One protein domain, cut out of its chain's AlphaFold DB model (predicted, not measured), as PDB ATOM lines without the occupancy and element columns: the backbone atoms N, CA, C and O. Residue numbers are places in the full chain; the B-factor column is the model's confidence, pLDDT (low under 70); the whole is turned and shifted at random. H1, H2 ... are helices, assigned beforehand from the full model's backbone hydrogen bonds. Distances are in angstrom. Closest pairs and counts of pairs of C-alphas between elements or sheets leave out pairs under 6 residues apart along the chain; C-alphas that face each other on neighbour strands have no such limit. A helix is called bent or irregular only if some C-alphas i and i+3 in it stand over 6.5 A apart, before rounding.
ATOM      1  N   LEU A   2      37.114  12.580  95.462       73.69
ATOM      2  CA  LEU A   2      37.132  11.799  96.702       73.69
ATOM      3  C   LEU A   2      37.214  10.307  96.362       73.69
ATOM      4  O   LEU A   2      36.607   9.876  95.385       73.69
ATOM      5  N   GLN A   3      37.965   9.538  97.153       74.31
ATOM      6  CA  GLN A   3      38.247   8.123  96.871       74.31
ATOM      7  C   GLN A   3      36.968   7.282  96.781       74.31
ATOM      8  O   GLN A   3      36.796   6.567  95.802       74.31
ATOM      9  N   ALA A   4      36.044   7.438  97.737       70.81
ATOM     10  CA  ALA A   4      34.780   6.697  97.752       70.81
ATOM     11  C   ALA A   4      33.934   6.966  96.496       70.81
ATOM     12  O   ALA A   4      33.508   6.046  95.809       70.81
ATOM     13  N   ARG A   5      33.798   8.242  96.120       83.19
ATOM     14  CA  ARG A   5      32.982   8.640  94.970       83.19
ATOM     15  C   ARG A   5      33.544   8.139  93.633       83.19
ATOM     16  O   ARG A   5      32.771   7.782  92.755       83.19
ATOM     17  N   LEU A   6      34.871   8.074  93.487       88.31
ATOM     18  CA  LEU A   6      35.501   7.480  92.303       88.31
ATOM     19  C   LEU A   6      35.134   5.998  92.161       88.31
ATOM     20  O   LEU A   6      34.812   5.552  91.065       88.31
ATOM     21  N   VAL A   7      35.234   5.236  93.251       89.62
ATOM     22  CA  VAL A   7      34.982   3.791  93.223       89.62
ATOM     23  C   VAL A   7      33.535   3.518  92.813       89.62
ATOM     24  O   VAL A   7      33.303   2.717  91.909       89.62
ATOM     25  N   ASP A   8      32.581   4.244  93.398       90.81
ATOM     26  CA  ASP A   8      31.160   4.093  93.078       90.81
ATOM     27  C   ASP A   8      30.842   4.463  91.622       90.81
ATOM     28  O   ASP A   8      30.108   3.739  90.950       90.81
ATOM     29  N   GLU A   9      31.427   5.551  91.109       91.31
ATOM     30  CA  GLU A   9      31.262   5.976  89.712       91.31
ATOM     31  C   GLU A   9      31.821   4.929  88.731       91.31
ATOM     32  O   GLU A   9      31.172   4.603  87.736       91.31
ATOM     33  N   VAL A  10      33.002   4.363  89.005       91.25
ATOM     34  CA  VAL A  10      33.603   3.355  88.116       91.25
ATOM     35  C   VAL A  10      32.849   2.027  88.184       91.25
ATOM     36  O   VAL A  10      32.667   1.386  87.148       91.25
ATOM     37  N   ARG A  11      32.350   1.634  89.362       90.56
ATOM     38  CA  ARG A  11      31.580   0.394  89.537       90.56
ATOM     39  C   ARG A  11      30.319   0.373  88.665       90.56
ATOM     40  O   ARG A  11      30.001  -0.666  88.100       90.56
ATOM     41  N   GLN A  12      29.651   1.515  88.472       90.25
ATOM     42  CA  GLN A  12      28.443   1.618  87.631       90.25
ATOM     43  C   GLN A  12      28.679   1.304  86.147       90.25
ATOM     44  O   GLN A  12      27.747   0.917  85.444       90.25
ATOM     45  N   ILE A  13      29.905   1.488  85.651       89.50
ATOM     46  CA  ILE A  13      30.253   1.278  84.235       89.50
ATOM     47  C   ILE A  13      31.170   0.071  84.016       89.50
ATOM     48  O   ILE A  13      31.523  -0.237  82.867       89.50
ATOM     49  N   PHE A  14      31.556  -0.597  85.103       90.12
ATOM     50  CA  PHE A  14      32.412  -1.768  85.091       90.12
ATOM     51  C   PHE A  14      31.695  -2.939  84.422       90.12
ATOM     52  O   PHE A  14      30.580  -3.306  84.782       90.12
ATOM     53  N   ILE A  15      32.350  -3.515  83.420       87.25
ATOM     54  CA  ILE A  15      31.895  -4.722  82.742       87.25
ATOM     55  C   ILE A  15      33.121  -5.629  82.651       87.25
ATOM     56  O   ILE A  15      34.104  -5.215  82.024       87.25
ATOM     57  N   PRO A  16      33.085  -6.828  83.261       83.94
ATOM     58  CA  PRO A  16      34.150  -7.807  83.103       83.94
ATOM     59  C   PRO A  16      34.440  -8.052  81.619       83.94
ATOM     60  O   PRO A  16      33.526  -8.192  80.810       83.94
ATOM     61  N   ASP A  17      35.724  -8.061  81.270       84.38
ATOM     62  CA  ASP A  17      36.249  -8.388  79.932       84.38
ATOM     63  C   ASP A  17      35.848  -7.407  78.817       84.38
ATOM     64  O   ASP A  17      35.950  -7.703  77.625       84.38
ATOM     65  N   ALA A  18      35.437  -6.194  79.193       87.75
ATOM     66  CA  ALA A  18      35.174  -5.131  78.238       87.75
ATOM     67  C   ALA A  18      36.450  -4.583  77.583       87.75
ATOM     68  O   ALA A  18      37.531  -4.522  78.169       87.75
ATOM     69  N   ASP A  19      36.288  -4.088  76.357       90.81
ATOM     70  CA  ASP A  19      37.347  -3.418  75.610       90.81
ATOM     71  C   ASP A  19      37.606  -2.002  76.170       90.81
ATOM     72  O   ASP A  19      36.888  -1.042  75.871       90.81
ATOM     73  N   TYR A  20      38.660  -1.864  76.979       89.69
ATOM     74  CA  TYR A  20      39.112  -0.588  77.554       89.69
ATOM     75  C   TYR A  20      39.758   0.368  76.541       89.69
ATOM     76  O   TYR A  20      40.141   1.484  76.895       89.69
ATOM     77  N   THR A  21      39.864  -0.029  75.272       91.12
ATOM     78  CA  THR A  21      40.410   0.820  74.209       91.12
ATOM     79  C   THR A  21      39.343   1.631  73.489       91.12
ATOM     80  O   THR A  21      39.662   2.287  72.501       91.12
ATOM     81  N   LYS A  22      38.080   1.632  73.944       91.38
ATOM     82  CA  LYS A  22      36.981   2.309  73.235       91.38
ATOM     83  C   LYS A  22      36.046   3.096  74.148       91.38
ATOM     84  O   LYS A  22      35.702   2.677  75.252       91.38
ATOM     85  N   GLY A  23      35.577   4.230  73.626       91.38
ATOM     86  CA  GLY A  23      34.543   5.058  74.245       91.38
ATOM     87  C   GLY A  23      34.872   5.471  75.681       91.38
ATOM     88  O   GLY A  23      36.029   5.697  76.034       91.38
ATOM     89  N   ILE A  24      33.843   5.528  76.529       90.38
ATOM     90  CA  ILE A  24      33.958   5.980  77.925       90.38
ATOM     91  C   ILE A  24      34.918   5.129  78.775       90.38
ATOM     92  O   ILE A  24      35.461   5.615  79.767       90.38
ATOM     93  N   ARG A  25      35.184   3.881  78.369       90.38
ATOM     94  CA  ARG A  25      36.070   2.945  79.077       90.38
ATOM     95  C   ARG A  25      37.553   3.280  78.932       90.38
ATOM     96  O   ARG A  25      38.346   2.799  79.732       90.38
ATOM     97  N   GLN A  26      37.916   4.158  77.994       91.88
ATOM     98  CA  GLN A  26      39.267   4.725  77.909       91.88
ATOM     99  C   GLN A  26      39.578   5.722  79.039       91.88
ATOM    100  O   GLN A  26      40.735   6.109  79.214       91.88
ATOM    101  N   SER A  27      38.566   6.182  79.784       92.06
ATOM    102  CA  SER A  27      38.756   7.147  80.869       92.06
ATOM    103  C   SER A  27      39.782   6.620  81.870       92.06
ATOM    104  O   SER A  27      39.646   5.497  82.341       92.06
ATOM    105  N   ILE A  28      40.784   7.434  82.235       90.25
ATOM    106  CA  ILE A  28      41.979   7.000  82.992       90.25
ATOM    107  C   ILE A  28      41.645   6.122  84.208       90.25
ATOM    108  O   ILE A  28      42.369   5.169  84.486       90.25
ATOM    109  N   GLY A  29      40.575   6.451  84.938       88.69
ATOM    110  CA  GLY A  29      40.179   5.731  86.145       88.69
ATOM    111  C   GLY A  29      39.708   4.299  85.912       88.69
ATOM    112  O   GLY A  29      39.984   3.431  86.734       88.69
ATOM    113  N   VAL A  30      39.050   4.035  84.784       90.75
ATOM    114  CA  VAL A  30      38.307   2.789  84.561       90.75
ATOM    115  C   VAL A  30      39.249   1.592  84.391       90.75
ATOM    116  O   VAL A  30      39.150   0.664  85.191       90.75
ATOM    117  N   PRO A  31      40.249   1.610  83.483       91.75
ATOM    118  CA  PRO A  31      41.164   0.477  83.336       91.75
ATOM    119  C   PRO A  31      42.048   0.269  84.571       91.75
ATOM    120  O   PRO A  31      42.552  -0.823  84.803       91.75
ATOM    121  N   LYS A  32      42.288   1.328  85.358       93.06
ATOM    122  CA  LYS A  32      43.133   1.253  86.558       93.06
ATOM    123  C   LYS A  32      42.423   0.642  87.752       93.06
ATOM    124  O   LYS A  32      43.118   0.146  88.630       93.06
ATOM    125  N   MET A  33      41.094   0.643  87.761       91.75
ATOM    126  CA  MET A  33      40.291   0.013  88.808       91.75
ATOM    127  C   MET A  33      39.860  -1.416  88.481       91.75
ATOM    128  O   MET A  33      39.337  -2.076  89.369       91.75
ATOM    129  N   ASP A  34      40.114  -1.918  87.267       90.75
ATOM    130  CA  ASP A  34      39.687  -3.262  86.843       90.75
ATOM    131  C   ASP A  34      40.135  -4.355  87.824       90.75
ATOM    132  O   ASP A  34      39.302  -5.094  88.342       90.75
ATOM    133  N   ARG A  35      41.431  -4.392  88.166       89.31
ATOM    134  CA  ARG A  35      41.971  -5.385  89.107       89.31
ATOM    135  C   ARG A  35      41.306  -5.304  90.482       89.31
ATOM    136  O   ARG A  35      40.904  -6.323  91.025       89.31
ATOM    137  N   TYR A  36      41.172  -4.092  91.025       90.75
ATOM    138  CA  TYR A  36      40.537  -3.883  92.326       90.75
ATOM    139  C   TYR A  36      39.072  -4.343  92.321       90.75
ATOM    140  O   TYR A  36      38.670  -5.073  93.217       90.75
ATOM    141  N   LEU A  37      38.294  -3.981  91.295       89.88
ATOM    142  CA  LEU A  37      36.875  -4.339  91.198       89.88
ATOM    143  C   LEU A  37      36.653  -5.838  90.966       89.88
ATOM    144  O   LEU A  37      35.672  -6.389  91.457       89.88
ATOM    145  N   ARG A  38      37.566  -6.520  90.261       88.50
ATOM    146  CA  ARG A  38      37.531  -7.985  90.150       88.50
ATOM    147  C   ARG A  38      37.771  -8.627  91.511       88.50
ATOM    148  O   ARG A  38      36.944  -9.409  91.963       88.50
ATOM    149  N   GLU A  39      38.855  -8.264  92.189       85.31
ATOM    150  CA  GLU A  39      39.241  -8.867  93.473       85.31
ATOM    151  C   GLU A  39      38.291  -8.494  94.628       85.31
ATOM    152  O   GLU A  39      38.128  -9.268  95.571       85.31
ATOM    153  N   GLU A  40      37.578  -7.367  94.523       82.38
ATOM    154  CA  GLU A  40      36.510  -6.978  95.452       82.38
ATOM    155  C   GLU A  40      35.410  -8.049  95.558       82.38
ATOM    156  O   GLU A  40      34.912  -8.279  96.660       82.38
ATOM    157  N   THR A  41      35.078  -8.723  94.448       72.50
ATOM    158  CA  THR A  41      33.970  -9.696  94.366       72.50
ATOM    159  C   THR A  41      34.300 -11.106  94.863       72.50
ATOM    160  O   THR A  41      33.377 -11.866  95.143       72.50
ATOM    161  N   TYR A  42      35.584 -11.471  94.980       67.38
ATOM    162  CA  TYR A  42      36.011 -12.852  95.275       67.38
ATOM    163  C   TYR A  42      36.533 -13.077  96.700       67.38
ATOM    164  O   TYR A  42      36.662 -14.223  97.121       67.38
ATOM    165  N   ILE A  43      36.875 -12.019  97.435       59.72
ATOM    166  CA  ILE A  43      37.557 -12.126  98.731       59.72
ATOM    167  C   ILE A  43      36.561 -11.790  99.839       59.72
ATOM    168  O   ILE A  43      36.160 -10.633  99.947       59.72
ATOM    169  N   ASP A  44      36.192 -12.756 100.679       59.28
ATOM    170  CA  ASP A  44      35.268 -12.499 101.795       59.28
ATOM    171  C   ASP A  44      35.978 -11.966 103.065       59.28
ATOM    172  O   ASP A  44      35.308 -11.437 103.939       59.28
ATOM    173  N   GLU A  45      37.322 -12.019 103.189       57.44
ATOM    174  CA  GLU A  45      37.962 -11.786 104.512       57.44
ATOM    175  C   GLU A  45      39.329 -11.047 104.593       57.44
ATOM    176  O   GLU A  45      39.754 -10.755 105.708       57.44
ATOM    177  N   ASP A  46      40.025 -10.660 103.506       68.75
ATOM    178  CA  ASP A  46      41.285  -9.869 103.619       68.75
ATOM    179  C   ASP A  46      41.108  -8.385 103.243       68.75
ATOM    180  O   ASP A  46      41.286  -7.967 102.091       68.75
ATOM    181  N   ASP A  47      40.738  -7.585 104.245       76.69
ATOM    182  CA  ASP A  47      40.523  -6.137 104.131       76.69
ATOM    183  C   ASP A  47      41.813  -5.365 103.782       76.69
ATOM    184  O   ASP A  47      41.788  -4.389 103.023       76.69
ATOM    185  N   GLU A  48      42.979  -5.829 104.249       85.75
ATOM    186  CA  GLU A  48      44.235  -5.103 104.038       85.75
ATOM    187  C   GLU A  48      44.726  -5.259 102.592       85.75
ATOM    188  O   GLU A  48      45.102  -4.267 101.957       85.75
ATOM    189  N   SER A  49      44.619  -6.455 102.004       84.69
ATOM    190  CA  SER A  49      44.939  -6.657 100.582       84.69
ATOM    191  C   SER A  49      44.051  -5.813  99.660       84.69
ATOM    192  O   SER A  49      44.559  -5.149  98.747       84.69
ATOM    193  N   LYS A  50      42.736  -5.740  99.923       83.94
ATOM    194  CA  LYS A  50      41.806  -4.888  99.151       83.94
ATOM    195  C   LYS A  50      42.193  -3.415  99.228       83.94
ATOM    196  O   LYS A  50      42.221  -2.714  98.210       83.94
ATOM    197  N   LYS A  51      42.543  -2.942 100.421       88.06
ATOM    198  CA  LYS A  51      43.003  -1.572 100.643       88.06
ATOM    199  C   LYS A  51      44.309  -1.283  99.905       88.06
ATOM    200  O   LYS A  51      44.419  -0.233  99.266       88.06
ATOM    201  N   MET A  52      45.272  -2.205  99.918       90.44
ATOM    202  CA  MET A  52      46.524  -2.064  99.165       90.44
ATOM    203  C   MET A  52      46.278  -1.979  97.653       90.44
ATOM    204  O   MET A  52      46.856  -1.118  96.977       90.44
ATOM    205  N   LEU A  53      45.384  -2.810  97.113       91.00
ATOM    206  CA  LEU A  53      45.001  -2.774  95.699       91.00
ATOM    207  C   LEU A  53      44.318  -1.464  95.322       91.00
ATOM    208  O   LEU A  53      44.653  -0.882  94.285       91.00
ATOM    209  N   LEU A  54      43.410  -0.969  96.166       91.19
ATOM    210  CA  LEU A  54      42.747   0.313  95.956       91.19
ATOM    211  C   LEU A  54      43.761   1.465  95.950       91.19
ATOM    212  O   LEU A  54      43.770   2.274  95.021       91.19
ATOM    213  N   GLN A  55      44.668   1.517  96.931       92.06
ATOM    214  CA  GLN A  55      45.711   2.548  96.983       92.06
ATOM    215  C   GLN A  55      46.643   2.480  95.770       92.06
ATOM    216  O   GLN A  55      46.937   3.512  95.163       92.06
ATOM    217  N   SER A  56      47.061   1.277  95.365       93.75
ATOM    218  CA  SER A  56      47.875   1.065  94.162       93.75
ATOM    219  C   SER A  56      47.157   1.564  92.903       93.75
ATOM    220  O   SER A  56      47.732   2.285  92.083       93.75
ATOM    221  N   SER A  57      45.867   1.258  92.780       93.31
ATOM    222  CA  SER A  57      45.039   1.679  91.652       93.31
ATOM    223  C   SER A  57      44.880   3.206  91.617       93.31
ATOM    224  O   SER A  57      45.049   3.826  90.566       93.31
ATOM    225  N   ILE A  58      44.660   3.849  92.770       92.81
ATOM    226  CA  ILE A  58      44.579   5.314  92.893       92.81
ATOM    227  C   ILE A  58      45.920   5.973  92.551       92.81
ATOM    228  O   ILE A  58      45.949   6.987  91.850       92.81
ATOM    229  N   ALA A  59      47.035   5.412  93.020       94.19
ATOM    230  CA  ALA A  59      48.369   5.906  92.690       94.19
ATOM    231  C   ALA A  59      48.624   5.845  91.175       94.19
ATOM    232  O   ALA A  59      49.094   6.822  90.589       94.19
ATOM    233  N   ASN A  60      48.218   4.754  90.522       94.75
ATOM    234  CA  ASN A  60      48.301   4.612  89.070       94.75
ATOM    235  C   ASN A  60      47.427   5.629  88.325       94.75
ATOM    236  O   ASN A  60      47.878   6.189  87.327       94.75
ATOM    237  N   ILE A  61      46.215   5.928  88.809       94.00
ATOM    238  CA  ILE A  61      45.374   6.999  88.244       94.00
ATOM    239  C   ILE A  61      46.091   8.344  88.323       94.00
ATOM    240  O   ILE A  61      46.163   9.054  87.322       94.00
ATOM    241  N   LYS A  62      46.645   8.692  89.492       94.12
ATOM    242  CA  LYS A  62      47.380   9.953  89.682       94.12
ATOM    243  C   LYS A  62      48.587  10.040  88.746       94.12
ATOM    244  O   LYS A  62      48.788  11.069  88.103       94.12
ATOM    245  N   CYS A  63      49.359   8.958  88.633       95.62
ATOM    246  CA  CYS A  63      50.518   8.891  87.743       95.62
ATOM    247  C   CYS A  63      50.111   9.070  86.273       95.62
ATOM    248  O   CYS A  63      50.674   9.909  85.566       95.62
ATOM    249  N   ASN A  64      49.075   8.357  85.829       94.19
ATOM    250  CA  ASN A  64      48.570   8.457  84.464       94.19
ATOM    251  C   ASN A  64      47.960   9.827  84.153       94.19
ATOM    252  O   ASN A  64      48.158  10.328  83.051       94.19
ATOM    253  N   ALA A  65      47.257  10.452  85.102       94.81
ATOM    254  CA  ALA A  65      46.748  11.812  84.944       94.81
ATOM    255  C   ALA A  65      47.897  12.814  84.760       94.81
ATOM    256  O   ALA A  65      47.835  13.657  83.870       94.81
ATOM    257  N   ARG A  66      48.987  12.670  85.529       96.19
ATOM    258  CA  ARG A  66      50.195  13.489  85.352       96.19
ATOM    259  C   ARG A  66      50.809  13.298  83.966       96.19
ATOM    260  O   ARG A  66      51.093  14.282  83.295       96.19
ATOM    261  N   LEU A  67      50.981  12.050  83.524       96.56
ATOM    262  CA  LEU A  67      51.506  11.752  82.186       96.56
ATOM    263  C   LEU A  67      50.610  12.319  81.081       96.56
ATOM    264  O   LEU A  67      51.119  12.889  80.119       96.56
ATOM    265  N   LEU A  68      49.286  12.216  81.230       96.25
ATOM    266  CA  LEU A  68      48.343  12.811  80.288       96.25
ATOM    267  C   LEU A  68      48.537  14.329  80.198       96.25
ATOM    268  O   LEU A  68      48.616  14.848  79.088       96.25
ATOM    269  N   ILE A  69      48.662  15.022  81.332       96.75
ATOM    270  CA  ILE A  69      48.903  16.471  81.364       96.75
ATOM    271  C   ILE A  69      50.233  16.816  80.677       96.75
ATOM    272  O   ILE A  69      50.278  17.747  79.876       96.75
ATOM    273  N   CYS A  70      51.301  16.044  80.910       97.00
ATOM    274  CA  CYS A  70      52.579  16.237  80.215       97.00
ATOM    275  C   CYS A  70      52.437  16.082  78.691       97.00
ATOM    276  O   CYS A  70      52.944  16.912  77.941       97.00
ATOM    277  N   HIS A  71      51.709  15.063  78.223       97.06
ATOM    278  CA  HIS A  71      51.452  14.877  76.793       97.06
ATOM    279  C   HIS A  71      50.558  15.975  76.203       97.06
ATOM    280  O   HIS A  71      50.753  16.376  75.059       97.06
ATOM    281  N   GLN A  72      49.567  16.461  76.952       96.62
ATOM    282  CA  GLN A  72      48.734  17.586  76.529       96.62
ATOM    283  C   GLN A  72      49.567  18.861  76.376       96.62
ATOM    284  O   GLN A  72      49.416  19.556  75.375       96.62
ATOM    285  N   LEU A  73      50.479  19.128  77.316       95.56
ATOM    286  CA  LEU A  73      51.391  20.267  77.240       95.56
ATOM    287  C   LEU A  73      52.306  20.179  76.011       95.56
ATOM    288  O   LEU A  73      52.386  21.149  75.262       95.56
ATOM    289  N   ASP A  74      52.924  19.021  75.761       96.50
ATOM    290  CA  ASP A  74      53.741  18.788  74.557       96.50
ATOM    291  C   ASP A  74      52.926  19.036  73.276       96.50
ATOM    292  O   ASP A  74      53.343  19.789  72.401       96.50
ATOM    293  N   ARG A  75      51.700  18.504  73.189       96.00
ATOM    294  CA  ARG A  75      50.815  18.742  72.034       96.00
ATOM    295  C   ARG A  75      50.509  20.224  71.819       96.00
ATOM    296  O   ARG A  75      50.544  20.678  70.678       96.00
ATOM    297  N   ILE A  76      50.225  20.974  72.884       95.25
ATOM    298  CA  ILE A  76      49.985  22.423  72.800       95.25
ATOM    299  C   ILE A  76      51.252  23.145  72.326       95.25
ATOM    300  O   ILE A  76      51.176  23.967  71.418       95.25
ATOM    301  N   GLN A  77      52.421  22.800  72.870       94.50
ATOM    302  CA  GLN A  77      53.696  23.385  72.449       94.50
ATOM    303  C   GLN A  77      53.988  23.123  70.968       94.50
ATOM    304  O   GLN A  77      54.450  24.024  70.272       94.50
ATOM    305  N   ARG A  78      53.660  21.935  70.448       95.44
ATOM    306  CA  ARG A  78      53.789  21.636  69.013       95.44
ATOM    307  C   ARG A  78      52.821  22.437  68.148       95.44
ATOM    308  O   ARG A  78      53.210  22.886  67.075       95.44
ATOM    309  N   LEU A  79      51.583  22.663  68.597       95.00
ATOM    310  CA  LEU A  79      50.651  23.544  67.879       95.00
ATOM    311  C   LEU A  79      51.226  24.960  67.744       95.00
ATOM    312  O   LEU A  79      51.204  25.534  66.657       95.00
ATOM    313  N   THR A  80      51.809  25.493  68.817       93.44
ATOM    314  CA  THR A  80      52.437  26.817  68.789       93.44
ATOM    315  C   THR A  80      53.702  26.838  67.925       93.44
ATOM    316  O   THR A  80      53.832  27.694  67.057       93.44
ATOM    317  N   ASN A  81      54.621  25.889  68.125       93.44
ATOM    318  CA  ASN A  81      55.975  25.962  67.568       93.44
ATOM    319  C   ASN A  81      56.105  25.356  66.163       93.44
ATOM    320  O   ASN A  81      56.885  25.847  65.356       93.44
ATOM    321  N   GLU A  82      55.373  24.279  65.865       95.25
ATOM    322  CA  GLU A  82      55.465  23.582  64.573       95.25
ATOM    323  C   GLU A  82      54.360  24.009  63.610       95.25
ATOM    324  O   GLU A  82      54.562  24.037  62.396       95.25
ATOM    325  N   LYS A  83      53.161  24.296  64.136       92.50
ATOM    326  CA  LYS A  83      52.011  24.717  63.321       92.50
ATOM    327  C   LYS A  83      51.831  26.230  63.279       92.50
ATOM    328  O   LYS A  83      50.956  26.687  62.550       92.50
ATOM    329  N   MET A  84      52.655  26.988  64.010       92.88
ATOM    330  CA  MET A  84      52.611  28.453  64.075       92.88
ATOM    331  C   MET A  84      51.232  28.988  64.485       92.88
ATOM    332  O   MET A  84      50.811  30.057  64.039       92.88
ATOM    333  N   TRP A  85      50.497  28.239  65.315       95.06
ATOM    334  CA  TRP A  85      49.211  28.704  65.822       95.06
ATOM    335  C   TRP A  85      49.430  29.873  66.774       95.06
ATOM    336  O   TRP A  85      50.201  29.781  67.733       95.06
ATOM    337  N   PHE A  86      48.708  30.965  66.535       90.56
ATOM    338  CA  PHE A  86      48.713  32.113  67.428       90.56
ATOM    339  C   PHE A  86      47.855  31.810  68.661       90.56
ATOM    340  O   PHE A  86      46.645  32.033  68.681       90.56
TER     341      PHE A  86
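Overview. This is residues 2 to 86 of the 133 residues of the protein "ATP binding protein" of Solanum tuberosum (UniProt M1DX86). One long, unbent helix, H4, makes the longest axis of the domain, and H3 folds back beside residues 50 to 61 of it in a lopsided helical hairpin. H1 packs on H3, about perpendicular to it, while much of the later part of H4 runs on as a bare arm in which residues 69 to 75 and 78 to 81 stand free. The printed part has 85 residues with four named helices, in the order H1, H2, H3, H4 along the chain, and no named strand; the class is all helix. The whole is loose, with a radius of gyration of the C-alphas of 16.8 A, and the C-alphas span 59 by 24 by 18 A, the arm of H4 adding to the longest span.

Arrangement. H1, residues 3 to 11, is the first helix of the printed part. It touches H3, residues 29 to 40, with 6 pairs of C-alphas within 8 A, and the closest C-alphas of the two are those of Val 10 and Val 30, 5.9 A apart. The lines of H1 and H3 are about perpendicular, at 87 degrees. H1 is close to H4, residues 47 to 81, but not clearly touching: their closest C-alphas, those of Gln 3 and Ile 58, are 8.0 A apart, and their lines are about perpendicular, at 84 degrees. H2, residues 23 to 26, touches no helix. It is apart from H1 and from H4, and it is close to H3 but not clearly touching, the closest C-alphas being those of Arg 25 and Pro 31, 7.1 A apart. H3 touches H4 with 15 pairs of C-alphas within 8 A, and the closest are those of Lys 32 and Ser 57, 5.5 A apart. H4 touches H3 with residues 50 to 61 alone. H3 and H4 run opposite ways at a shallow tilt of 11 degrees and form a helical hairpin. In H1 and H4 every pair of O of residue i and N of residue i+4 is within hydrogen-bond range, in H3 6 of 8 such pairs are, and H2 is too short for such a pair.

Along the chain. H1 begins at C-alpha 3, at (38.247, 8.123, 96.871), and runs from Gln 3 to Arg 11, 12.6 A from first to last C-alpha. H2, from Gly 23 to Gln 26, measures 6.0 A. H3, from Gly 29 to Glu 40, measures 16.2 A; it is irregular, with C-alphas 32 and 35 lying 7.2 A apart, and its line is a rough one. H4, from Asp 47 to Asn 81, is the longest helix, with 35 residues and 51.0 A; it begins at C-alpha 47, at (40.523, -6.137, 104.131), and ends at C-alpha 81, at (55.975, 25.962, 67.568).

Size, cuts and confidence. The two C-alphas farthest apart, those of Glu 45 and Met 84, are 58.9 A apart, and the first and last printed C-alphas, those of Leu 2 and Phe 86, are 37.5 A apart. The printed part has no cut. The link from H1 to H2, with 11 residues, is long; the link from H2 to H3, with 2, is tight; and the link from H3 to H4, with 6, is short. Residues 41 to 48 stand free, as do residues 69 to 75, which belong to H4, and residues 78 to 84, of which 78 to 81 belong to H4. Without the stretches that stand free, 63 residues span 50 by 23 by 17 A. The mean pLDDT of the printed part is 88.8, and residues 42 to 46 are under 70.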